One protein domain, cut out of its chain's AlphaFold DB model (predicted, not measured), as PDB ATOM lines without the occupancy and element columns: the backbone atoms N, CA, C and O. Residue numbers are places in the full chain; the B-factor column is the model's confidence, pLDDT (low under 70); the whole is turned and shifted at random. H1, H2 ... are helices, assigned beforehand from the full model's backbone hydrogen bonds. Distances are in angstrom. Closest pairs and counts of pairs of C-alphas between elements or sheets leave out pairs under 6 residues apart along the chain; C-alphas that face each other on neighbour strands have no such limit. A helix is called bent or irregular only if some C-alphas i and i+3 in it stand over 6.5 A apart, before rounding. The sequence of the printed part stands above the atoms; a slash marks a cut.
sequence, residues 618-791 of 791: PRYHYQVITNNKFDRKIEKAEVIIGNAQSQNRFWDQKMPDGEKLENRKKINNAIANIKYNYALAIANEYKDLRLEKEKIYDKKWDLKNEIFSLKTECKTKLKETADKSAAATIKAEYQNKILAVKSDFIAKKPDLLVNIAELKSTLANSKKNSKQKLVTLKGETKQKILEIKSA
ATOM      1  N   PRO A 618     239.114 192.117 234.340       81.69
ATOM      2  CA  PRO A 618     240.218 191.211 234.029       81.69
ATOM      3  C   PRO A 618     240.888 190.595 235.264       81.69
ATOM      4  O   PRO A 618     241.391 189.470 235.173       81.69
ATOM      5  N   ARG A 619     240.889 191.300 236.404       82.62
ATOM      6  CA  ARG A 619     241.485 190.827 237.660       82.62
ATOM      7  C   ARG A 619     240.655 189.702 238.240       82.62
ATOM      8  O   ARG A 619     241.164 188.599 238.447       82.62
ATOM      9  N   TYR A 620     239.359 189.943 238.403       84.56
ATOM     10  CA  TYR A 620     238.436 188.923 238.885       84.56
ATOM     11  C   TYR A 620     238.395 187.703 237.948       84.56
ATOM     12  O   TYR A 620     238.438 186.559 238.405       84.56
ATOM     13  N   HIS A 621     238.425 187.920 236.628       85.50
ATOM     14  CA  HIS A 621     238.550 186.846 235.640       85.50
ATOM     15  C   HIS A 621     239.805 185.982 235.862       85.50
ATOM     16  O   HIS A 621     239.741 184.746 235.872       85.50
ATOM     17  N   TYR A 622     240.957 186.625 236.069       88.12
ATOM     18  CA  TYR A 622     242.225 185.945 236.313       88.12
ATOM     19  C   TYR A 622     242.229 185.149 237.621       88.12
ATOM     20  O   TYR A 622     242.711 184.010 237.626       88.12
ATOM     21  N   GLN A 623     241.678 185.713 238.697       87.75
ATOM     22  CA  GLN A 623     241.539 185.046 239.995       87.75
ATOM     23  C   GLN A 623     240.675 183.790 239.876       87.75
ATOM     24  O   GLN A 623     241.113 182.700 240.241       87.75
ATOM     25  N   VAL A 624     239.489 183.904 239.268       87.81
ATOM     26  CA  VAL A 624     238.571 182.769 239.083       87.81
ATOM     27  C   VAL A 624     239.217 181.661 238.242       87.81
ATOM     28  O   VAL A 624     239.127 180.487 238.598       87.81
ATOM     29  N   ILE A 625     239.914 181.993 237.148       87.12
ATOM     30  CA  ILE A 625     240.638 180.988 236.343       87.12
ATOM     31  C   ILE A 625     241.771 180.335 237.138       87.12
ATOM     32  O   ILE A 625     242.020 179.138 236.976       87.12
ATOM     33  N   THR A 626     242.484 181.112 237.954       89.00
ATOM     34  CA  THR A 626     243.564 180.602 238.805       89.00
ATOM     35  C   THR A 626     243.027 179.615 239.828       89.00
ATOM     36  O   THR A 626     243.547 178.503 239.890       89.00
ATOM     37  N   ASN A 627     241.960 179.979 240.540       90.69
ATOM     38  CA  ASN A 627     241.315 179.116 241.526       90.69
ATOM     39  C   ASN A 627     240.776 177.843 240.865       90.69
ATOM     40  O   ASN A 627     241.197 176.762 241.240       90.69
ATOM     41  N   ASN A 628     240.037 177.947 239.754       87.50
ATOM     42  CA  ASN A 628     239.560 176.763 239.024       87.50
ATOM     43  C   ASN A 628     240.700 175.813 238.595       87.50
ATOM     44  O   ASN A 628     240.525 174.596 238.549       87.50
ATOM     45  N   LYS A 629     241.872 176.344 238.208       89.19
ATOM     46  CA  LYS A 629     243.038 175.515 237.849       89.19
ATOM     47  C   LYS A 629     243.736 174.923 239.069       89.19
ATOM     48  O   LYS A 629     244.296 173.835 238.950       89.19
ATOM     49  N   PHE A 630     243.742 175.644 240.184       92.44
ATOM     50  CA  PHE A 630     244.219 175.153 241.468       92.44
ATOM     51  C   PHE A 630     243.331 174.007 241.960       92.44
ATOM     52  O   PHE A 630     243.846 172.912 242.159       92.44
ATOM     53  N   ASP A 631     242.013 174.199 241.992       90.75
ATOM     54  CA  ASP A 631     241.036 173.191 242.415       90.75
ATOM     55  C   ASP A 631     241.164 171.913 241.572       90.75
ATOM     56  O   ASP A 631     241.316 170.828 242.116       90.75
ATOM     57  N   ARG A 632     241.292 172.025 240.241       88.06
ATOM     58  CA  ARG A 632     241.568 170.861 239.368       88.06
ATOM     59  C   ARG A 632     242.866 170.122 239.701       88.06
ATOM     60  O   ARG A 632     243.000 168.940 239.389       88.06
ATOM     61  N   LYS A 633     243.885 170.814 240.217       90.94
ATOM     62  CA  LYS A 633     245.136 170.168 240.648       90.94
ATOM     63  C   LYS A 633     244.946 169.448 241.982       90.94
ATOM     64  O   LYS A 633     245.523 168.375 242.134       90.94
ATOM     65  N   ILE A 634     244.130 169.999 242.878       93.19
ATOM     66  CA  ILE A 634     243.714 169.349 244.126       93.19
ATOM     67  C   ILE A 634     242.871 168.104 243.822       93.19
ATOM     68  O   ILE A 634     243.248 167.017 244.242       93.19
ATOM     69  N   GLU A 635     241.842 168.208 242.976       90.44
ATOM     70  CA  GLU A 635     241.024 167.061 242.537       90.44
ATOM     71  C   GLU A 635     241.895 165.947 241.931       90.44
ATOM     72  O   GLU A 635     241.734 164.767 242.233       90.44
ATOM     73  N   LYS A 636     242.889 166.299 241.099       88.69
ATOM     74  CA  LYS A 636     243.849 165.317 240.565       88.69
ATOM     75  C   LYS A 636     244.682 164.638 241.648       88.69
ATOM     76  O   LYS A 636     245.079 163.492 241.445       88.69
ATOM     77  N   ALA A 637     244.984 165.330 242.745       90.56
ATOM     78  CA  ALA A 637     245.630 164.717 243.895       90.56
ATOM     79  C   ALA A 637     244.668 163.722 244.560       90.56
ATOM     80  O   ALA A 637     245.044 162.573 244.771       90.56
ATOM     81  N   GLU A 638     243.418 164.109 244.810       91.38
ATOM     82  CA  GLU A 638     242.397 163.253 245.437       91.38
ATOM     83  C   GLU A 638     242.107 161.975 244.630       91.38
ATOM     84  O   GLU A 638     241.983 160.887 245.202       91.38
ATOM     85  N   VAL A 639     242.108 162.058 243.292       91.69
ATOM     86  CA  VAL A 639     241.964 160.893 242.395       91.69
ATOM     87  C   VAL A 639     243.035 159.823 242.652       91.69
ATOM     88  O   VAL A 639     242.772 158.637 242.456       91.69
ATOM     89  N   ILE A 640     244.230 160.191 243.128       91.88
ATOM     90  CA  ILE A 640     245.286 159.225 243.476       91.88
ATOM     91  C   ILE A 640     244.818 158.301 244.606       91.88
ATOM     92  O   ILE A 640     245.022 157.088 244.527       91.88
ATOM     93  N   ILE A 641     244.149 158.858 245.618       92.06
ATOM     94  CA  ILE A 641     243.573 158.092 246.727       92.06
ATOM     95  C   ILE A 641     242.406 157.235 246.224       92.06
ATOM     96  O   ILE A 641     242.352 156.038 246.512       92.06
ATOM     97  N   GLY A 642     241.516 157.801 245.401       88.88
ATOM     98  CA  GLY A 642     240.389 157.062 244.815       88.88
ATOM     99  C   GLY A 642     240.816 155.874 243.935       88.88
ATOM    100  O   GLY A 642     240.211 154.796 243.984       88.88
ATOM    101  N   ASN A 643     241.903 156.025 243.173       90.81
ATOM    102  CA  ASN A 643     242.494 154.944 242.383       90.81
ATOM    103  C   ASN A 643     243.087 153.848 243.275       90.81
ATOM    104  O   ASN A 643     242.879 152.667 243.000       90.81
ATOM    105  N   ALA A 644     243.770 154.221 244.361       91.50
ATOM    106  CA  ALA A 644     244.303 153.258 245.323       91.50
ATOM    107  C   ALA A 644     243.180 152.447 245.992       91.50
ATOM    108  O   ALA A 644     243.257 151.221 246.052       91.50
ATOM    109  N   GLN A 645     242.087 153.103 246.393       91.62
ATOM    110  CA  GLN A 645     240.897 152.431 246.928       91.62
ATOM    111  C   GLN A 645     240.257 151.480 245.910       91.62
ATOM    112  O   GLN A 645     239.884 150.359 246.250       91.62
ATOM    113  N   SER A 646     240.149 151.895 244.647       89.38
ATOM    114  CA  SER A 646     239.592 151.049 243.583       89.38
ATOM    115  C   SER A 646     240.474 149.835 243.295       89.38
ATOM    116  O   SER A 646     239.961 148.732 243.119       89.38
ATOM    117  N   GLN A 647     241.796 150.008 243.337       89.12
ATOM    118  CA  GLN A 647     242.744 148.906 243.231       89.12
ATOM    119  C   GLN A 647     242.644 147.957 244.433       89.12
ATOM    120  O   GLN A 647     242.665 146.745 244.241       89.12
ATOM    121  N   ASN A 648     242.482 148.478 245.653       91.50
ATOM    122  CA  ASN A 648     242.265 147.652 246.845       91.50
ATOM    123  C   ASN A 648     240.983 146.812 246.714       91.50
ATOM    124  O   ASN A 648     241.048 145.603 246.908       91.50
ATOM    125  N   ARG A 649     239.867 147.410 246.263       89.12
ATOM    126  CA  ARG A 649     238.603 146.690 245.995       89.12
ATOM    127  C   ARG A 649     238.743 145.588 244.944       89.12
ATOM    128  O   ARG A 649     238.119 144.542 245.065       89.12
ATOM    129  N   PHE A 650     239.554 145.811 243.910       90.12
ATOM    130  CA  PHE A 650     239.847 144.777 242.917       90.12
ATOM    131  C   PHE A 650     240.558 143.570 243.552       90.12
ATOM    132  O   PHE A 650     240.209 142.427 243.266       90.12
ATOM    133  N   TRP A 651     241.536 143.813 244.432       87.38
ATOM    134  CA  TRP A 651     242.266 142.739 245.114       87.38
ATOM    135  C   TRP A 651     241.446 142.052 246.205       87.38
ATOM    136  O   TRP A 651     241.596 140.844 246.359       87.38
ATOM    137  N   ASP A 652     240.525 142.763 246.862       89.06
ATOM    138  CA  ASP A 652     239.546 142.169 247.785       89.06
ATOM    139  C   ASP A 652     238.742 141.034 247.139       89.06
ATOM    140  O   ASP A 652     238.422 140.046 247.787       89.06
ATOM    141  N   GLN A 653     238.442 141.145 245.841       89.06
ATOM    142  CA  GLN A 653     237.679 140.134 245.102       89.06
ATOM    143  C   GLN A 653     238.538 138.980 244.564       89.06
ATOM    144  O   GLN A 653     237.997 137.976 244.099       89.06
ATOM    145  N   LYS A 654     239.866 139.135 244.533       86.44
ATOM    146  CA  LYS A 654     240.781 138.247 243.793       86.44
ATOM    147  C   LYS A 654     241.825 137.555 244.664       86.44
ATOM    148  O   LYS A 654     242.410 136.581 244.199       86.44
ATOM    149  N   MET A 655     242.091 138.045 245.875       86.88
ATOM    150  CA  MET A 655     243.125 137.516 246.766       86.88
ATOM    151  C   MET A 655     242.492 136.741 247.934       86.88
ATOM    152  O   MET A 655     241.870 137.365 248.788       86.88
ATOM    153  N   PRO A 656     242.659 135.405 248.003       82.00
ATOM    154  CA  PRO A 656     242.087 134.585 249.080       82.00
ATOM    155  C   PRO A 656     242.821 134.728 250.425       82.00
ATOM    156  O   PRO A 656     242.246 134.471 251.476       82.00
ATOM    157  N   ASP A 657     244.103 135.100 250.388       91.25
ATOM    158  CA  ASP A 657     244.980 135.219 251.557       91.25
ATOM    159  C   ASP A 657     244.776 136.577 252.252       91.25
ATOM    160  O   ASP A 657     245.199 137.620 251.741       91.25
ATOM    161  N   GLY A 658     244.103 136.559 253.406       87.81
ATOM    162  CA  GLY A 658     243.697 137.763 254.135       87.81
ATOM    163  C   GLY A 658     244.857 138.587 254.704       87.81
ATOM    164  O   GLY A 658     244.794 139.816 254.691       87.81
ATOM    165  N   GLU A 659     245.941 137.945 255.143       89.00
ATOM    166  CA  GLU A 659     247.095 138.646 255.723       89.00
ATOM    167  C   GLU A 659     247.910 139.358 254.633       89.00
ATOM    168  O   GLU A 659     248.252 140.540 254.758       89.00
ATOM    169  N   LYS A 660     248.138 138.681 253.497       87.25
ATOM    170  CA  LYS A 660     248.787 139.302 252.329       87.25
ATOM    171  C   LYS A 660     247.953 140.429 251.733       87.25
ATOM    172  O   LYS A 660     248.517 141.443 251.308       87.25
ATOM    173  N   LEU A 661     246.631 140.274 251.706       88.81
ATOM    174  CA  LEU A 661     245.707 141.304 251.241       88.81
ATOM    175  C   LEU A 661     245.799 142.564 252.110       88.81
ATOM    176  O   LEU A 661     245.910 143.670 251.574       88.81
ATOM    177  N   GLU A 662     245.828 142.409 253.433       90.44
ATOM    178  CA  GLU A 662     245.897 143.543 254.357       90.44
ATOM    179  C   GLU A 662     247.248 144.271 254.282       90.44
ATOM    180  O   GLU A 662     247.294 145.504 254.194       90.44
ATOM    181  N   ASN A 663     248.359 143.531 254.194       89.69
ATOM    182  CA  ASN A 663     249.682 144.125 253.979       89.69
ATOM    183  C   ASN A 663     249.766 144.867 252.636       89.69
ATOM    184  O   ASN A 663     250.266 145.996 252.573       89.69
ATOM    185  N   ARG A 664     249.187 144.309 251.566       90.19
ATOM    186  CA  ARG A 664     249.105 144.981 250.261       90.19
ATOM    187  C   ARG A 664     248.319 146.290 250.336       90.19
ATOM    188  O   ARG A 664     248.763 147.289 249.767       90.19
ATOM    189  N   LYS A 665     247.172 146.306 251.024       91.50
ATOM    190  CA  LYS A 665     246.363 147.522 251.214       91.50
ATOM    191  C   LYS A 665     247.138 148.598 251.965       91.50
ATOM    192  O   LYS A 665     247.133 149.749 251.526       91.50
ATOM    193  N   LYS A 666     247.831 148.232 253.050       91.25
ATOM    194  CA  LYS A 666     248.674 149.156 253.829       91.25
ATOM    195  C   LYS A 666     249.749 149.802 252.956       91.25
ATOM    196  O   LYS A 666     249.829 151.028 252.908       91.25
ATOM    197  N   ILE A 667     250.496 148.996 252.198       90.75
ATOM    198  CA  ILE A 667     251.535 149.475 251.273       90.75
ATOM    199  C   ILE A 667     250.931 150.387 250.196       90.75
ATOM    200  O   ILE A 667     251.437 151.482 249.945       90.75
ATOM    201  N   ASN A 668     249.821 149.974 249.575       92.75
ATOM    202  CA  ASN A 668     249.184 150.752 248.515       92.75
ATOM    203  C   ASN A 668     248.672 152.110 249.026       92.75
ATOM    204  O   ASN A 668     248.913 153.139 248.391       92.75
ATOM    205  N   ASN A 669     248.037 152.134 250.201       93.56
ATOM    206  CA  ASN A 669     247.559 153.363 250.840       93.56
ATOM    207  C   ASN A 669     248.719 154.289 251.233       93.56
ATOM    208  O   ASN A 669     248.647 155.495 250.999       93.56
ATOM    209  N   ALA A 670     249.812 153.742 251.772       92.56
ATOM    210  CA  ALA A 670     250.991 154.524 252.137       92.56
ATOM    211  C   ALA A 670     251.646 155.177 250.904       92.56
ATOM    212  O   ALA A 670     251.919 156.381 250.901       92.56
ATOM    213  N   ILE A 671     251.807 154.420 249.810       93.12
ATOM    214  CA  ILE A 671     252.304 154.951 248.530       93.12
ATOM    215  C   ILE A 671     251.352 156.016 247.968       93.12
ATOM    216  O   ILE A 671     251.808 157.042 247.452       93.12
ATOM    217  N   ALA A 672     250.038 155.791 248.047       93.25
ATOM    218  CA  ALA A 672     249.035 156.739 247.571       93.25
ATOM    219  C   ALA A 672     249.081 158.062 248.349       93.25
ATOM    220  O   ALA A 672     249.089 159.119 247.720       93.25
ATOM    221  N   ASN A 673     249.220 158.017 249.679       94.75
ATOM    222  CA  ASN A 673     249.351 159.204 250.533       94.75
ATOM    223  C   ASN A 673     250.603 160.030 250.208       94.75
ATOM    224  O   ASN A 673     250.539 161.258 250.132       94.75
ATOM    225  N   ILE A 674     251.740 159.381 249.948       94.00
ATOM    226  CA  ILE A 674     252.962 160.092 249.543       94.00
ATOM    227  C   ILE A 674     252.756 160.794 248.196       94.00
ATOM    228  O   ILE A 674     253.088 161.973 248.044       94.00
ATOM    229  N   LYS A 675     252.179 160.090 247.214       93.19
ATOM    230  CA  LYS A 675     251.879 160.661 245.893       93.19
ATOM    231  C   LYS A 675     250.861 161.804 245.978       93.19
ATOM    232  O   LYS A 675     251.015 162.796 245.266       93.19
ATOM    233  N   TYR A 676     249.863 161.679 246.850       94.69
ATOM    234  CA  TYR A 676     248.877 162.716 247.148       94.69
ATOM    235  C   TYR A 676     249.542 163.983 247.698       94.69
ATOM    236  O   TYR A 676     249.363 165.060 247.131       94.69
ATOM    237  N   ASN A 677     250.395 163.854 248.719       94.00
ATOM    238  CA  ASN A 677     251.115 164.987 249.312       94.00
ATOM    239  C   ASN A 677     252.024 165.697 248.297       94.00
ATOM    240  O   ASN A 677     252.077 166.928 248.253       94.00
ATOM    241  N   TYR A 678     252.697 164.936 247.431       94.06
ATOM    242  CA  TYR A 678     253.482 165.503 246.335       94.06
ATOM    243  C   TYR A 678     252.609 166.280 245.334       94.06
ATOM    244  O   TYR A 678     252.956 167.391 244.923       94.06
ATOM    245  N   ALA A 679     251.450 165.731 244.958       93.38
ATOM    246  CA  ALA A 679     250.510 166.392 244.055       93.38
ATOM    247  C   ALA A 679     249.899 167.670 244.667       93.38
ATOM    248  O   ALA A 679     249.785 168.678 243.965       93.38
ATOM    249  N   LEU A 680     249.589 167.667 245.970       94.12
ATOM    250  CA  LEU A 680     249.173 168.859 246.718       94.12
ATOM    251  C   LEU A 680     250.250 169.946 246.716       94.12
ATOM    252  O   LEU A 680     249.952 171.110 246.451       94.12
ATOM    253  N   ALA A 681     251.512 169.579 246.955       92.94
ATOM    254  CA  ALA A 681     252.615 170.535 246.921       92.94
ATOM    255  C   ALA A 681     252.732 171.212 245.544       92.94
ATOM    256  O   ALA A 681     252.869 172.430 245.465       92.94
ATOM    257  N   ILE A 682     252.573 170.457 244.449       92.81
ATOM    258  CA  ILE A 682     252.516 171.022 243.088       92.81
ATOM    259  C   ILE A 682     251.341 171.997 242.923       92.81
ATOM    260  O   ILE A 682     251.467 172.998 242.209       92.81
ATOM    261  N   ALA A 683     250.180 171.694 243.507       93.25
ATOM    262  CA  ALA A 683     249.015 172.570 243.447       93.25
ATOM    263  C   ALA A 683     249.273 173.897 244.175       93.25
ATOM    264  O   ALA A 683     249.023 174.958 243.599       93.25
ATOM    265  N   ASN A 684     249.836 173.842 245.381       93.31
ATOM    266  CA  ASN A 684     250.148 175.025 246.187       93.31
ATOM    267  C   ASN A 684     251.203 175.911 245.514       93.31
ATOM    268  O   ASN A 684     250.946 177.087 245.280       93.31
ATOM    269  N   GLU A 685     252.310 175.324 245.049       92.88
ATOM    270  CA  GLU A 685     253.348 176.051 244.300       92.88
ATOM    271  C   GLU A 685     252.785 176.731 243.039       92.88
ATOM    272  O   GLU A 685     253.144 177.856 242.687       92.88
ATOM    273  N   TYR A 686     251.844 176.074 242.352       92.31
ATOM    274  CA  TYR A 686     251.149 176.682 241.219       92.31
ATOM    275  C   TYR A 686     250.325 177.911 241.628       92.31
ATOM    276  O   TYR A 686     250.314 178.901 240.887       92.31
ATOM    277  N   LYS A 687     249.622 177.854 242.765       93.06
ATOM    278  CA  LYS A 687     248.810 178.963 243.277       93.06
ATOM    279  C   LYS A 687     249.690 180.146 243.670       93.06
ATOM    280  O   LYS A 687     249.423 181.253 243.205       93.06
ATOM    281  N   ASP A 688     250.774 179.901 244.397       92.06
ATOM    282  CA  ASP A 688     251.701 180.940 244.859       92.06
ATOM    283  C   ASP A 688     252.325 181.704 243.683       92.06
ATOM    284  O   ASP A 688     252.253 182.934 243.610       92.06
ATOM    285  N   LEU A 689     252.807 180.984 242.663       92.56
ATOM    286  CA  LEU A 689     253.337 181.599 241.438       92.56
ATOM    287  C   LEU A 689     252.281 182.402 240.664       92.56
ATOM    288  O   LEU A 689     252.602 183.366 239.959       92.56
ATOM    289  N   ARG A 690     251.009 181.993 240.728       92.25
ATOM    290  CA  ARG A 690     249.915 182.720 240.071       92.25
ATOM    291  C   ARG A 690     249.539 183.986 240.831       92.25
ATOM    292  O   ARG A 690     249.246 184.962 240.138       92.25
ATOM    293  N   LEU A 691     249.599 183.972 242.164       90.00
ATOM    294  CA  LEU A 691     249.402 185.136 243.038       90.00
ATOM    295  C   LEU A 691     250.521 186.170 242.852       90.00
ATOM    296  O   LEU A 691     250.254 187.360 242.722       90.00
ATOM    297  N   GLU A 692     251.779 185.746 242.730       88.69
ATOM    298  CA  GLU A 692     252.865 186.676 242.388       88.69
ATOM    299  C   GLU A 692     252.689 187.293 241.000       88.69
ATOM    300  O   GLU A 692     252.894 188.491 240.802       88.69
ATOM    301  N   LYS A 693     252.270 186.481 240.024       89.12
ATOM    302  CA  LYS A 693     251.978 186.969 238.674       89.12
ATOM    303  C   LYS A 693     250.780 187.925 238.653       89.12
ATOM    304  O   LYS A 693     250.735 188.808 237.799       89.12
ATOM    305  N   GLU A 694     249.831 187.762 239.571       88.31
ATOM    306  CA  GLU A 694     248.700 188.673 239.745       88.31
ATOM    307  C   GLU A 694     249.167 190.089 240.082       88.31
ATOM    308  O   GLU A 694     248.708 191.019 239.436       88.31
ATOM    309  N   LYS A 695     250.180 190.254 240.948       87.62
ATOM    310  CA  LYS A 695     250.745 191.575 241.299       87.62
ATOM    311  C   LYS A 695     251.197 192.379 240.072       87.62
ATOM    312  O   LYS A 695     251.004 193.589 240.009       87.62
ATOM    313  N   ILE A 696     251.774 191.707 239.070       85.56
ATOM    314  CA  ILE A 696     252.173 192.334 237.795       85.56
ATOM    315  C   ILE A 696     250.945 192.779 237.001       85.56
ATOM    316  O   ILE A 696     250.964 193.814 236.333       85.56
ATOM    317  N   TYR A 697     249.908 191.945 236.990       82.81
ATOM    318  CA  TYR A 697     248.701 192.236 236.244       82.81
ATOM    319  C   TYR A 697     247.841 193.302 236.910       82.81
ATOM    320  O   TYR A 697     247.306 194.124 236.179       82.81
ATOM    321  N   ASP A 698     247.784 193.347 238.240       82.00
ATOM    322  CA  ASP A 698     247.113 194.399 239.005       82.00
ATOM    323  C   ASP A 698     247.603 195.768 238.534       82.00
ATOM    324  O   ASP A 698     246.825 196.534 237.976       82.00
ATOM    325  N   LYS A 699     248.925 195.986 238.532       79.75
ATOM    326  CA  LYS A 699     249.537 197.223 238.015       79.75
ATOM    327  C   LYS A 699     249.171 197.538 236.561       79.75
ATOM    328  O   LYS A 699     248.999 198.692 236.186       79.75
ATOM    329  N   LYS A 700     249.026 196.520 235.709       76.19
ATOM    330  CA  LYS A 700     248.628 196.703 234.299       76.19
ATOM    331  C   LYS A 700     247.134 196.945 234.113       76.19
ATOM    332  O   LYS A 700     246.736 197.488 233.081       76.19
ATOM    333  N   TRP A 701     246.314 196.468 235.038       79.12
ATOM    334  CA  TRP A 701     244.863 196.535 234.966       79.12
ATOM    335  C   TRP A 701     244.293 197.708 235.757       79.12
ATOM    336  O   TRP A 701     243.164 198.078 235.454       79.12
ATOM    337  N   ASP A 702     245.063 198.332 236.656       76.69
ATOM    338  CA  ASP A 702     244.667 199.486 237.479       76.69
ATOM    339  C   ASP A 702     243.928 200.555 236.657       76.69
ATOM    340  O   ASP A 702     242.754 200.810 236.914       76.69
ATOM    341  N   LEU A 703     244.525 201.052 235.563       75.75
ATOM    342  CA  LEU A 703     243.870 202.017 234.664       75.75
ATOM    343  C   LEU A 703     242.519 201.517 234.134       75.75
ATOM    344  O   LEU A 703     241.530 202.247 234.082       75.75
ATOM    345  N   LYS A 704     242.481 200.269 233.663       71.69
ATOM    346  CA  LYS A 704     241.288 199.698 233.032       71.69
ATOM    347  C   LYS A 704     240.180 199.477 234.065       71.69
ATOM    348  O   LYS A 704     239.017 199.716 233.744       71.69
ATOM    349  N   ASN A 705     240.545 199.065 235.275       74.44
ATOM    350  CA  ASN A 705     239.643 198.811 236.390       74.44
ATOM    351  C   ASN A 705     239.091 200.113 236.973       74.44
ATOM    352  O   ASN A 705     237.894 200.197 237.226       74.44
ATOM    353  N   GLU A 706     239.917 201.146 237.109       77.12
ATOM    354  CA  GLU A 706     239.504 202.459 237.611       77.12
ATOM    355  C   GLU A 706     238.559 203.158 236.621       77.12
ATOM    356  O   GLU A 706     237.471 203.603 236.992       77.12
ATOM    357  N   ILE A 707     238.879 203.116 235.319       78.81
ATOM    358  CA  ILE A 707     237.957 203.559 234.258       78.81
ATOM    359  C   ILE A 707     236.659 202.739 234.274       78.81
ATOM    360  O   ILE A 707     235.578 203.284 234.033       78.81
ATOM    361  N   PHE A 708     236.734 201.429 234.514       75.44
ATOM    362  CA  PHE A 708     235.554 200.569 234.587       75.44
ATOM    363  C   PHE A 708     234.677 200.886 235.808       75.44
ATOM    364  O   PHE A 708     233.457 200.980 235.656       75.44
ATOM    365  N   SER A 709     235.274 201.119 236.978       79.75
ATOM    366  CA  SER A 709     234.571 201.538 238.196       79.75
ATOM    367  C   SER A 709     233.830 202.850 237.965       79.75
ATOM    368  O   SER A 709     232.618 202.911 238.148       79.75
ATOM    369  N   LEU A 710     234.515 203.854 237.407       81.75
ATOM    370  CA  LEU A 710     233.909 205.143 237.061       81.75
ATOM    371  C   LEU A 710     232.755 204.999 236.059       81.75
ATOM    372  O   LEU A 710     231.714 205.636 236.206       81.75
ATOM    373  N   LYS A 711     232.889 204.133 235.047       78.94
ATOM    374  CA  LYS A 711     231.788 203.833 234.110       78.94
ATOM    375  C   LYS A 711     230.613 203.127 234.787       78.94
ATOM    376  O   LYS A 711     229.470 203.320 234.365       78.94
ATOM    377  N   THR A 712     230.886 202.295 235.785       76.94
ATOM    378  CA  THR A 712     229.870 201.553 236.540       76.94
ATOM    379  C   THR A 712     229.112 202.492 237.465       76.94
ATOM    380  O   THR A 712     227.890 202.550 237.379       76.94
ATOM    381  N   GLU A 713     229.816 203.318 238.237       81.25
ATOM    382  CA  GLU A 713     229.224 204.383 239.052       81.25
ATOM    383  C   GLU A 713     228.398 205.359 238.215       81.25
ATOM    384  O   GLU A 713     227.267 205.677 238.581       81.25
ATOM    385  N   CYS A 714     228.919 205.785 237.057       80.94
ATOM    386  CA  CYS A 714     228.180 206.632 236.124       80.94
ATOM    387  C   CYS A 714     226.853 205.973 235.722       80.94
ATOM    388  O   CYS A 714     225.803 206.610 235.762       80.94
ATOM    389  N   LYS A 715     226.866 204.676 235.384       79.25
ATOM    390  CA  LYS A 715     225.645 203.922 235.062       79.25
ATOM    391  C   LYS A 715     224.691 203.789 236.247       79.25
ATOM    392  O   LYS A 715     223.484 203.808 236.016       79.25
ATOM    393  N   THR A 716     225.200 203.611 237.462       80.44
ATOM    394  CA  THR A 716     224.381 203.519 238.678       80.44
ATOM    395  C   THR A 716     223.676 204.845 238.939       80.44
ATOM    396  O   THR A 716     222.447 204.877 238.949       80.44
ATOM    397  N   LYS A 717     224.416 205.959 238.962       80.75
ATOM    398  CA  LYS A 717     223.835 207.301 239.130       80.75
ATOM    399  C   LYS A 717     222.854 207.675 238.020       80.75
ATOM    400  O   LYS A 717     221.805 208.253 238.285       80.75
ATOM    401  N   LEU A 718     223.147 207.301 236.770       79.38
ATOM    402  CA  LEU A 718     222.228 207.517 235.646       79.38
ATOM    403  C   LEU A 718     220.917 206.726 235.772       79.38
ATOM    404  O   LEU A 718     219.924 207.140 235.189       79.38
ATOM    405  N   LYS A 719     220.896 205.595 236.490       75.25
ATOM    406  CA  LYS A 719     219.653 204.854 236.769       75.25
ATOM    407  C   LYS A 719     218.851 205.456 237.919       75.25
ATOM    408  O   LYS A 719     217.635 205.330 237.914       75.25
ATOM    409  N   GLU A 720     219.527 206.055 238.893       79.00
ATOM    410  CA  GLU A 720     218.904 206.711 240.050       79.00
ATOM    411  C   GLU A 720     218.301 208.079 239.688       79.00
ATOM    412  O   GLU A 720     217.459 208.603 240.409       79.00
ATOM    413  N   THR A 721     218.695 208.645 238.544       74.81
ATOM    414  CA  THR A 721     218.261 209.970 238.086       74.81
ATOM    415  C   THR A 721     217.065 209.864 237.130       74.81
ATOM    416  O   THR A 721     217.191 209.314 236.039       74.81
ATOM    417  N   ALA A 722     215.910 210.427 237.508       62.84
ATOM    418  CA  ALA A 722     214.696 210.446 236.676       62.84
ATOM    419  C   ALA A 722     214.659 211.593 235.638       62.84
ATOM    420  O   ALA A 722     213.917 211.517 234.658       62.84
ATOM    421  N   ASP A 723     215.468 212.643 235.828       73.50
ATOM    422  CA  ASP A 723     215.509 213.830 234.968       73.50
ATOM    423  C   ASP A 723     216.518 213.687 233.807       73.50
ATOM    424  O   ASP A 723     217.711 213.423 234.000       73.50
ATOM    425  N   LYS A 724     216.044 213.904 232.572       66.44
ATOM    426  CA  LYS A 724     216.862 213.856 231.350       66.44
ATOM    427  C   LYS A 724     217.894 214.986 231.278       66.44
ATOM    428  O   LYS A 724     218.923 214.787 230.631       66.44
ATOM    429  N   SER A 725     217.648 216.132 231.921       65.88
ATOM    430  CA  SER A 725     218.586 217.264 231.919       65.88
ATOM    431  C   SER A 725     219.831 216.965 232.770       65.88
ATOM    432  O   SER A 725     220.965 217.126 232.313       65.88
ATOM    433  N   ALA A 726     219.630 216.372 233.953       73.00
ATOM    434  CA  ALA A 726     220.688 215.967 234.877       73.00
ATOM    435  C   ALA A 726     221.564 214.819 234.336       73.00
ATOM    436  O   ALA A 726     222.760 214.737 234.635       73.00
ATOM    437  N   ALA A 727     221.012 213.957 233.475       77.00
ATOM    438  CA  ALA A 727     221.752 212.858 232.854       77.00
ATOM    439  C   ALA A 727     222.911 213.328 231.951       77.00
ATOM    440  O   ALA A 727     223.930 212.635 231.846       77.00
ATOM    441  N   ALA A 728     222.778 214.486 231.293       78.81
ATOM    442  CA  ALA A 728     223.843 215.060 230.467       78.81
ATOM    443  C   ALA A 728     225.015 215.552 231.332       78.81
ATOM    444  O   ALA A 728     226.172 215.243 231.040       78.81
ATOM    445  N   THR A 729     224.706 216.220 232.445       82.81
ATOM    446  CA  THR A 729     225.688 216.721 233.414       82.81
ATOM    447  C   THR A 729     226.466 215.582 234.077       82.81
ATOM    448  O   THR A 729     227.693 215.626 234.122       82.81
ATOM    449  N   ILE A 730     225.783 214.507 234.494       84.19
ATOM    450  CA  ILE A 730     226.426 213.314 235.078       84.19
ATOM    451  C   ILE A 730     227.384 212.656 234.073       84.19
ATOM    452  O   ILE A 730     228.494 212.260 234.432       84.19
ATOM    453  N   LYS A 731     226.993 212.544 232.796       84.31
ATOM    454  CA  LYS A 731     227.886 211.999 231.759       84.31
ATOM    455  C   LYS A 731     229.136 212.859 231.586       84.31
ATOM    456  O   LYS A 731     230.228 212.297 231.531       84.31
ATOM    457  N   ALA A 732     228.987 214.184 231.536       83.75
ATOM    458  CA  ALA A 732     230.108 215.113 231.403       83.75
ATOM    459  C   ALA A 732     231.060 215.050 232.613       83.75
ATOM    460  O   ALA A 732     232.277 214.962 232.436       83.75
ATOM    461  N   GLU A 733     230.523 214.995 233.836       88.75
ATOM    462  CA  GLU A 733     231.308 214.858 235.071       88.75
ATOM    463  C   GLU A 733     232.173 213.586 235.054       88.75
ATOM    464  O   GLU A 733     233.390 213.639 235.249       88.75
ATOM    465  N   TYR A 734     231.568 212.428 234.771       87.81
ATOM    466  CA  TYR A 734     232.296 211.158 234.743       87.81
ATOM    467  C   TYR A 734     233.239 211.041 233.539       87.81
ATOM    468  O   TYR A 734     234.275 210.383 233.640       87.81
ATOM    469  N   GLN A 735     232.939 211.700 232.419       86.88
ATOM    470  CA  GLN A 735     233.853 211.791 231.281       86.88
ATOM    471  C   GLN A 735     235.118 212.583 231.648       86.88
ATOM    472  O   GLN A 735     236.220 212.130 231.330       86.88
ATOM    473  N   ASN A 736     234.979 213.681 232.394       87.44
ATOM    474  CA  ASN A 736     236.112 214.446 232.920       87.44
ATOM    475  C   ASN A 736     236.926 213.639 233.941       87.44
ATOM    476  O   ASN A 736     238.153 213.618 233.854       87.44
ATOM    477  N   LYS A 737     236.273 212.887 234.839       88.62
ATOM    478  CA  LYS A 737     236.968 211.962 235.760       88.62
ATOM    479  C   LYS A 737     237.767 210.891 235.011       88.62
ATOM    480  O   LYS A 737     238.917 210.632 235.349       88.62
ATOM    481  N   ILE A 738     237.198 210.305 233.955       87.31
ATOM    482  CA  ILE A 738     237.899 209.315 233.117       87.31
ATOM    483  C   ILE A 738     239.103 209.945 232.402       87.31
ATOM    484  O   ILE A 738     240.142 209.295 232.278       87.31
ATOM    485  N   LEU A 739     238.978 211.181 231.909       85.75
ATOM    486  CA  LEU A 739     240.091 211.901 231.283       85.75
ATOM    487  C   LEU A 739     241.199 212.209 232.296       85.75
ATOM    488  O   LEU A 739     242.360 211.959 231.988       85.75
ATOM    489  N   ALA A 740     240.850 212.647 233.506       86.81
ATOM    490  CA  ALA A 740     241.811 212.888 234.582       86.81
ATOM    491  C   ALA A 740     242.602 211.618 234.945       86.81
ATOM    492  O   ALA A 740     243.829 211.655 234.981       86.81
ATOM    493  N   VAL A 741     241.920 210.477 235.102       86.50
ATOM    494  CA  VAL A 741     242.561 209.173 235.361       86.50
ATOM    495  C   VAL A 741     243.500 208.761 234.220       86.50
ATOM    496  O   VAL A 741     244.596 208.256 234.458       86.50
ATOM    497  N   LYS A 742     243.116 208.999 232.958       84.81
ATOM    498  CA  LYS A 742     243.999 208.725 231.809       84.81
ATOM    499  C   LYS A 742     245.256 209.593 231.828       84.81
ATOM    500  O   LYS A 742     246.337 209.076 231.558       84.81
ATOM    501  N   SER A 743     245.116 210.884 232.120       83.62
ATOM    502  CA  SER A 743     246.235 211.829 232.180       83.62
ATOM    503  C   SER A 743     247.201 211.491 233.318       83.62
ATOM    504  O   SER A 743     248.409 211.432 233.094       83.62
ATOM    505  N   ASP A 744     246.675 211.177 234.505       85.12
ATOM    506  CA  ASP A 744     247.464 210.736 235.662       85.12
ATOM    507  C   ASP A 744     248.229 209.433 235.371       85.12
ATOM    508  O   ASP A 744     249.420 209.310 235.662       85.12
ATOM    509  N   PHE A 745     247.592 208.480 234.685       84.12
ATOM    510  CA  PHE A 745     248.265 207.249 234.273       84.12
ATOM    511  C   PHE A 745     249.390 207.489 233.258       84.12
ATOM    512  O   PHE A 745     250.423 206.823 233.326       84.12
ATOM    513  N   ILE A 746     249.213 208.420 232.313       82.75
ATOM    514  CA  ILE A 746     250.270 208.787 231.358       82.75
ATOM    515  C   ILE A 746     251.477 209.363 232.104       82.75
ATOM    516  O   ILE A 746     252.603 208.966 231.799       82.75
ATOM    517  N   ALA A 747     251.248 210.218 233.104       83.44
ATOM    518  CA  ALA A 747     252.309 210.793 233.930       83.44
ATOM    519  C   ALA A 747     253.065 209.723 234.743       83.44
ATOM    520  O   ALA A 747     254.291 209.739 234.784       83.44
ATOM    521  N   LYS A 748     252.354 208.744 235.318       85.00
ATOM    522  CA  LYS A 748     252.939 207.658 236.135       85.00
ATOM    523  C   LYS A 748     253.518 206.492 235.327       85.00
ATOM    524  O   LYS A 748     254.133 205.589 235.893       85.00
ATOM    525  N   LYS A 749     253.313 206.467 234.006       82.56
ATOM    526  CA  LYS A 749     253.679 205.343 233.127       82.56
ATOM    527  C   LYS A 749     255.158 204.918 233.221       82.56
ATOM    528  O   LYS A 749     255.381 203.705 233.220       82.56
ATOM    529  N   PRO A 750     256.154 205.827 233.287       83.56
ATOM    530  CA  PRO A 750     257.564 205.442 233.414       83.56
ATOM    531  C   PRO A 750     257.843 204.648 234.698       83.56
ATOM    532  O   PRO A 750     258.368 203.537 234.623       83.56
ATOM    533  N   ASP A 751     257.385 205.142 235.848       83.56
ATOM    534  CA  ASP A 751     257.563 204.486 237.153       83.56
ATOM    535  C   ASP A 751     256.847 203.131 237.211       83.56
ATOM    536  O   ASP A 751     257.351 202.143 237.751       83.56
ATOM    537  N   LEU A 752     255.677 203.052 236.576       83.31
ATOM    538  CA  LEU A 752     254.894 201.825 236.460       83.31
ATOM    539  C   LEU A 752     255.636 200.739 235.665       83.31
ATOM    540  O   LEU A 752     255.551 199.557 236.003       83.31
ATOM    541  N   LEU A 753     256.380 201.121 234.620       83.19
ATOM    542  CA  LEU A 753     257.194 200.193 233.830       83.19
ATOM    543  C   LEU A 753     258.395 199.665 234.620       83.19
ATOM    544  O   LEU A 753     258.684 198.469 234.516       83.19
ATOM    545  N   VAL A 754     259.039 200.514 235.426       86.56
ATOM    546  CA  VAL A 754     260.133 200.118 236.331       86.56
ATOM    547  C   VAL A 754     259.624 199.118 237.371       86.56
ATOM    548  O   VAL A 754     260.150 198.011 237.472       86.56
ATOM    549  N   ASN A 755     258.512 199.430 238.041       85.50
ATOM    550  CA  ASN A 755     257.906 198.545 239.040       85.50
ATOM    551  C   ASN A 755     257.476 197.189 238.433       85.50
ATOM    552  O   ASN A 755     257.726 196.119 238.990       85.50
ATOM    553  N   ILE A 756     256.893 197.197 237.226       86.69
ATOM    554  CA  ILE A 756     256.565 195.961 236.495       86.69
ATOM    555  C   ILE A 756     257.829 195.153 236.158       86.69
ATOM    556  O   ILE A 756     257.768 193.918 236.152       86.69
ATOM    557  N   ALA A 757     258.947 195.804 235.827       85.94
ATOM    558  CA  ALA A 757     260.210 195.125 235.540       85.94
ATOM    559  C   ALA A 757     260.781 194.444 236.796       85.94
ATOM    560  O   ALA A 757     261.170 193.275 236.719       85.94
ATOM    561  N   GLU A 758     260.726 195.109 237.950       89.12
ATOM    562  CA  GLU A 758     261.101 194.528 239.245       89.12
ATOM    563  C   GLU A 758     260.232 193.315 239.592       89.12
ATOM    564  O   GLU A 758     260.754 192.222 239.810       89.12
ATOM    565  N   LEU A 759     258.903 193.449 239.527       89.69
ATOM    566  CA  LEU A 759     257.977 192.343 239.803       89.69
ATOM    567  C   LEU A 759     258.179 191.150 238.852       89.69
ATOM    568  O   LEU A 759     258.022 189.994 239.253       89.69
ATOM    569  N   LYS A 760     258.541 191.399 237.585       89.56
ATOM    570  CA  LYS A 760     258.911 190.333 236.637       89.56
ATOM    571  C   LYS A 760     260.195 189.617 237.054       89.56
ATOM    572  O   LYS A 760     260.255 188.397 236.895       89.56
ATOM    573  N   SER A 761     261.185 190.351 237.561       90.12
ATOM    574  CA  SER A 761     262.426 189.785 238.101       90.12
ATOM    575  C   SER A 761     262.142 188.917 239.330       90.12
ATOM    576  O   SER A 761     262.540 187.750 239.368       90.12
ATOM    577  N   THR A 762     261.330 189.411 240.272       91.62
ATOM    578  CA  THR A 762     260.881 188.639 241.442       91.62
ATOM    579  C   THR A 762     260.177 187.346 241.029       91.62
ATOM    580  O   THR A 762     260.571 186.269 241.470       91.62
ATOM    581  N   LEU A 763     259.214 187.417 240.102       91.81
ATOM    582  CA  LEU A 763     258.511 186.233 239.594       91.81
ATOM    583  C   LEU A 763     259.464 185.233 238.910       91.81
ATOM    584  O   LEU A 763     259.242 184.022 238.971       91.81
ATOM    585  N   ALA A 764     260.502 185.706 238.214       90.56
ATOM    586  CA  ALA A 764     261.497 184.832 237.594       90.56
ATOM    587  C   ALA A 764     262.305 184.061 238.653       90.56
ATOM    588  O   ALA A 764     262.494 182.848 238.513       90.56
ATOM    589  N   ASN A 765     262.696 184.735 239.736       91.81
ATOM    590  CA  ASN A 765     263.384 184.116 240.868       91.81
ATOM    591  C   ASN A 765     262.486 183.106 241.594       91.81
ATOM    592  O   ASN A 765     262.894 181.960 241.789       91.81
ATOM    593  N   SER A 766     261.236 183.460 241.894       91.31
ATOM    594  CA  SER A 766     260.283 182.542 242.530       91.31
ATOM    595  C   SER A 766     259.994 181.306 241.679       91.31
ATOM    596  O   SER A 766     259.944 180.194 242.202       91.31
ATOM    597  N   LYS A 767     259.911 181.437 240.344       92.00
ATOM    598  CA  LYS A 767     259.819 180.274 239.439       92.00
ATOM    599  C   LYS A 767     261.039 179.359 239.528       92.00
ATOM    600  O   LYS A 767     260.881 178.139 239.479       92.00
ATOM    601  N   LYS A 768     262.245 179.927 239.625       92.31
ATOM    602  CA  LYS A 768     263.491 179.159 239.766       92.31
ATOM    603  C   LYS A 768     263.507 178.395 241.093       92.31
ATOM    604  O   LYS A 768     263.749 177.188 241.083       92.31
ATOM    605  N   ASN A 769     263.156 179.069 242.188       92.19
ATOM    606  CA  ASN A 769     263.095 178.486 243.530       92.19
ATOM    607  C   ASN A 769     262.032 177.383 243.621       92.19
ATOM    608  O   ASN A 769     262.324 176.276 244.070       92.19
ATOM    609  N   SER A 770     260.825 177.640 243.107       91.88
ATOM    610  CA  SER A 770     259.734 176.658 243.047       91.88
ATOM    611  C   SER A 770     260.135 175.413 242.244       91.88
ATOM    612  O   SER A 770     259.930 174.280 242.684       91.88
ATOM    613  N   LYS A 771     260.810 175.593 241.096       92.25
ATOM    614  CA  LYS A 771     261.331 174.472 240.296       92.25
ATOM    615  C   LYS A 771     262.351 173.641 241.076       92.25
ATOM    616  O   LYS A 771     262.266 172.417 241.034       92.25
ATOM    617  N   GLN A 772     263.293 174.275 241.776       92.44
ATOM    618  CA  GLN A 772     264.268 173.567 242.614       92.44
ATOM    619  C   GLN A 772     263.575 172.790 243.739       92.44
ATOM    620  O   GLN A 772     263.804 171.590 243.873       92.44
ATOM    621  N   LYS A 773     262.651 173.430 244.464       92.38
ATOM    622  CA  LYS A 773     261.873 172.801 245.539       92.38
ATOM    623  C   LYS A 773     261.097 171.573 245.054       92.38
ATOM    624  O   LYS A 773     261.148 170.524 245.689       92.38
ATOM    625  N   LEU A 774     260.437 171.658 243.896       91.62
ATOM    626  CA  LEU A 774     259.705 170.531 243.306       91.62
ATOM    627  C   LEU A 774     260.618 169.393 242.821       91.62
ATOM    628  O   LEU A 774     260.187 168.238 242.828       91.62
ATOM    629  N   VAL A 775     261.851 169.691 242.396       93.19
ATOM    630  CA  VAL A 775     262.854 168.672 242.039       93.19
ATOM    631  C   VAL A 775     263.317 167.923 243.286       93.19
ATOM    632  O   VAL A 775     263.289 166.691 243.281       93.19
ATOM    633  N   THR A 776     263.655 168.641 244.359       93.25
ATOM    634  CA  THR A 776     264.032 168.039 245.647       93.25
ATOM    635  C   THR A 776     262.903 167.166 246.193       93.25
ATOM    636  O   THR A 776     263.100 165.974 246.424       93.25
ATOM    637  N   LEU A 777     261.680 167.706 246.254       92.56
ATOM    638  CA  LEU A 777     260.500 166.988 246.746       92.56
ATOM    639  C   LEU A 777     260.187 165.733 245.911       92.56
ATOM    640  O   LEU A 777     259.727 164.723 246.444       92.56
ATOM    641  N   LYS A 778     260.445 165.764 244.596       92.75
ATOM    642  CA  LYS A 778     260.302 164.593 243.716       92.75
ATOM    643  C   LYS A 778     261.329 163.508 244.051       92.75
ATOM    644  O   LYS A 778     260.978 162.328 244.023       92.75
ATOM    645  N   GLY A 779     262.570 163.901 244.347       91.50
ATOM    646  CA  GLY A 779     263.629 163.000 244.809       91.50
ATOM    647  C   GLY A 779     263.244 162.307 246.115       91.50
ATOM    648  O   GLY A 779     263.170 161.079 246.150       91.50
ATOM    649  N   GLU A 780     262.871 163.089 247.129       92.38
ATOM    650  CA  GLU A 780     262.396 162.587 248.428       92.38
ATOM    651  C   GLU A 780     261.179 161.664 248.284       92.38
ATOM    652  O   GLU A 780     261.109 160.600 248.892       92.38
ATOM    653  N   THR A 781     260.219 162.039 247.435       92.06
ATOM    654  CA  THR A 781     259.027 161.227 247.148       92.06
ATOM    655  C   THR A 781     259.402 159.875 246.546       92.06
ATOM    656  O   THR A 781     258.858 158.845 246.945       92.06
ATOM    657  N   LYS A 782     260.336 159.853 245.585       91.50
ATOM    658  CA  LYS A 782     260.801 158.612 244.956       91.50
ATOM    659  C   LYS A 782     261.509 157.717 245.973       91.50
ATOM    660  O   LYS A 782     261.267 156.514 245.961       91.50
ATOM    661  N   GLN A 783     262.329 158.306 246.839       92.81
ATOM    662  CA  GLN A 783     263.037 157.590 247.894       92.81
ATOM    663  C   GLN A 783     262.065 156.974 248.912       92.81
ATOM    664  O   GLN A 783     262.103 155.765 249.106       92.81
ATOM    665  N   LYS A 784     261.103 157.747 249.437       91.94
ATOM    666  CA  LYS A 784     260.068 157.245 250.364       91.94
ATOM    667  C   LYS A 784     259.229 156.107 249.769       91.94
ATOM    668  O   LYS A 784     258.863 155.164 250.461       91.94
ATOM    669  N   ILE A 785     258.914 156.176 248.471       90.81
ATOM    670  CA  ILE A 785     258.213 155.084 247.774       90.81
ATOM    671  C   ILE A 785     259.108 153.843 247.647       90.81
ATOM    672  O   ILE A 785     258.591 152.730 247.698       90.81
ATOM    673  N   LEU A 786     260.416 154.020 247.436       90.19
ATOM    674  CA  LEU A 786     261.368 152.913 247.355       90.19
ATOM    675  C   LEU A 786     261.480 152.201 248.709       90.19
ATOM    676  O   LEU A 786     261.334 150.987 248.744       90.19
ATOM    677  N   GLU A 787     261.630 152.967 249.792       90.69
ATOM    678  CA  GLU A 787     261.713 152.476 251.175       90.69
ATOM    679  C   GLU A 787     260.488 151.628 251.557       90.69
ATOM    680  O   GLU A 787     260.635 150.529 252.080       90.69
ATOM    681  N   ILE A 788     259.278 152.082 251.205       88.56
ATOM    682  CA  ILE A 788     258.024 151.342 251.456       88.56
ATOM    683  C   ILE A 788     257.880 150.090 250.587       88.56
ATOM    684  O   ILE A 788     257.133 149.189 250.941       88.56
ATOM    685  N   LYS A 789     258.512 150.046 249.411       84.19
ATOM    686  CA  LYS A 789     258.488 148.850 248.558       84.19
ATOM    687  C   LYS A 789     259.532 147.816 248.968       84.19
ATOM    688  O   LYS A 789     259.385 146.659 248.586       84.19
ATOM    689  N   SER A 790     260.611 148.258 249.611       80.88
ATOM    690  CA  SER A 790     261.675 147.393 250.119       80.88
ATOM    691  C   SER A 790     261.373 146.818 251.502       80.88
ATOM    692  O   SER A 790     261.867 145.736 251.801       80.88
ATOM    693  N   ALA A 791     260.612 147.550 252.321       72.56
ATOM    694  CA  ALA A 791     260.002 147.055 253.555       72.56
ATOM    695  C   ALA A 791     258.760 146.215 253.234       72.56
ATOM    696  O   ALA A 791     258.504 145.253 253.990       72.56
TER     697      ALA A 791
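What this domain is: This is residues 618 to 791 of the 791 residues of the protein "PTS system, cellobiose-specific IIC component" of Spiroplasma clarkii (UniProt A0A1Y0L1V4). A flat, thin L: in its long limb H1 and the arms H2a and H3b lie side by side in a row with H2a in the middle, and at one end H2 and H3 bend away into a shorter helical hairpin, H2b and H3a. The printed part has 174 residues with three named helices, in the order H1, H2, H3, and no named strand; the class is all helix. It is extended, with a radius of gyration of the C-alphas of 27.1 A, and spans 88 by 42 by 12 A.

How they stand to each other: H1, residues 618 to 652, and H2a, residues 658 to 700, form a helical hairpin and touch, closest at the C-alphas of Ala 637 and Tyr 676, 5.0 A, at a shallow tilt of 6 degrees, opposite ways. By its hydrogen bonds H2, residues 658 to 720, was assigned as one helix, but it is bent: C-alphas 700 and 703 are 7.1 A apart, and H2b, residues 703 to 720, stands about perpendicular to H2a, at 81 degrees. H3, residues 724 to 790, likewise assigned as one helix, is bent with C-alphas 747 and 750 7.5 A apart; its arms H3a, residues 724 to 747, and H3b, residues 750 to 790, stand about perpendicular, at 76 degrees. H2b and H3a, a helical hairpin, touch, closest at the C-alphas of Ile 707 and Ile 738, 5.9 A. H3b touches H2a, closest at the C-alphas of Ile 696 and Ile 756, 5.8 A, opposite ways at a shallow tilt of 6 degrees. H1 and H3b are apart. Every O i to N i+4 pair is within hydrogen-bond range in H2b and H3b; in H1 29 of 31 are, in H2a 38 of 39, in H3a 18 of 20.

Where its parts are: H1 begins at C-alpha 618 (240.218, 191.211, 234.029) and is 50.9 A long. H2a is 62.4 A, H2b 26.0 A, H3a 35.7 A and H3b 60.5 A, ending at C-alpha 790 (261.675, 147.393, 250.119).

The domain as a whole: The C-alphas farthest apart, of Asp 657 and Ser 725, are 88.4 A apart. The printed part has no cut, and both links are tight. Residues 653 to 660, of which 658 to 660 belong to H2, stand free. The pLDDT is under 70 at residue 722 and residues 724 to 725.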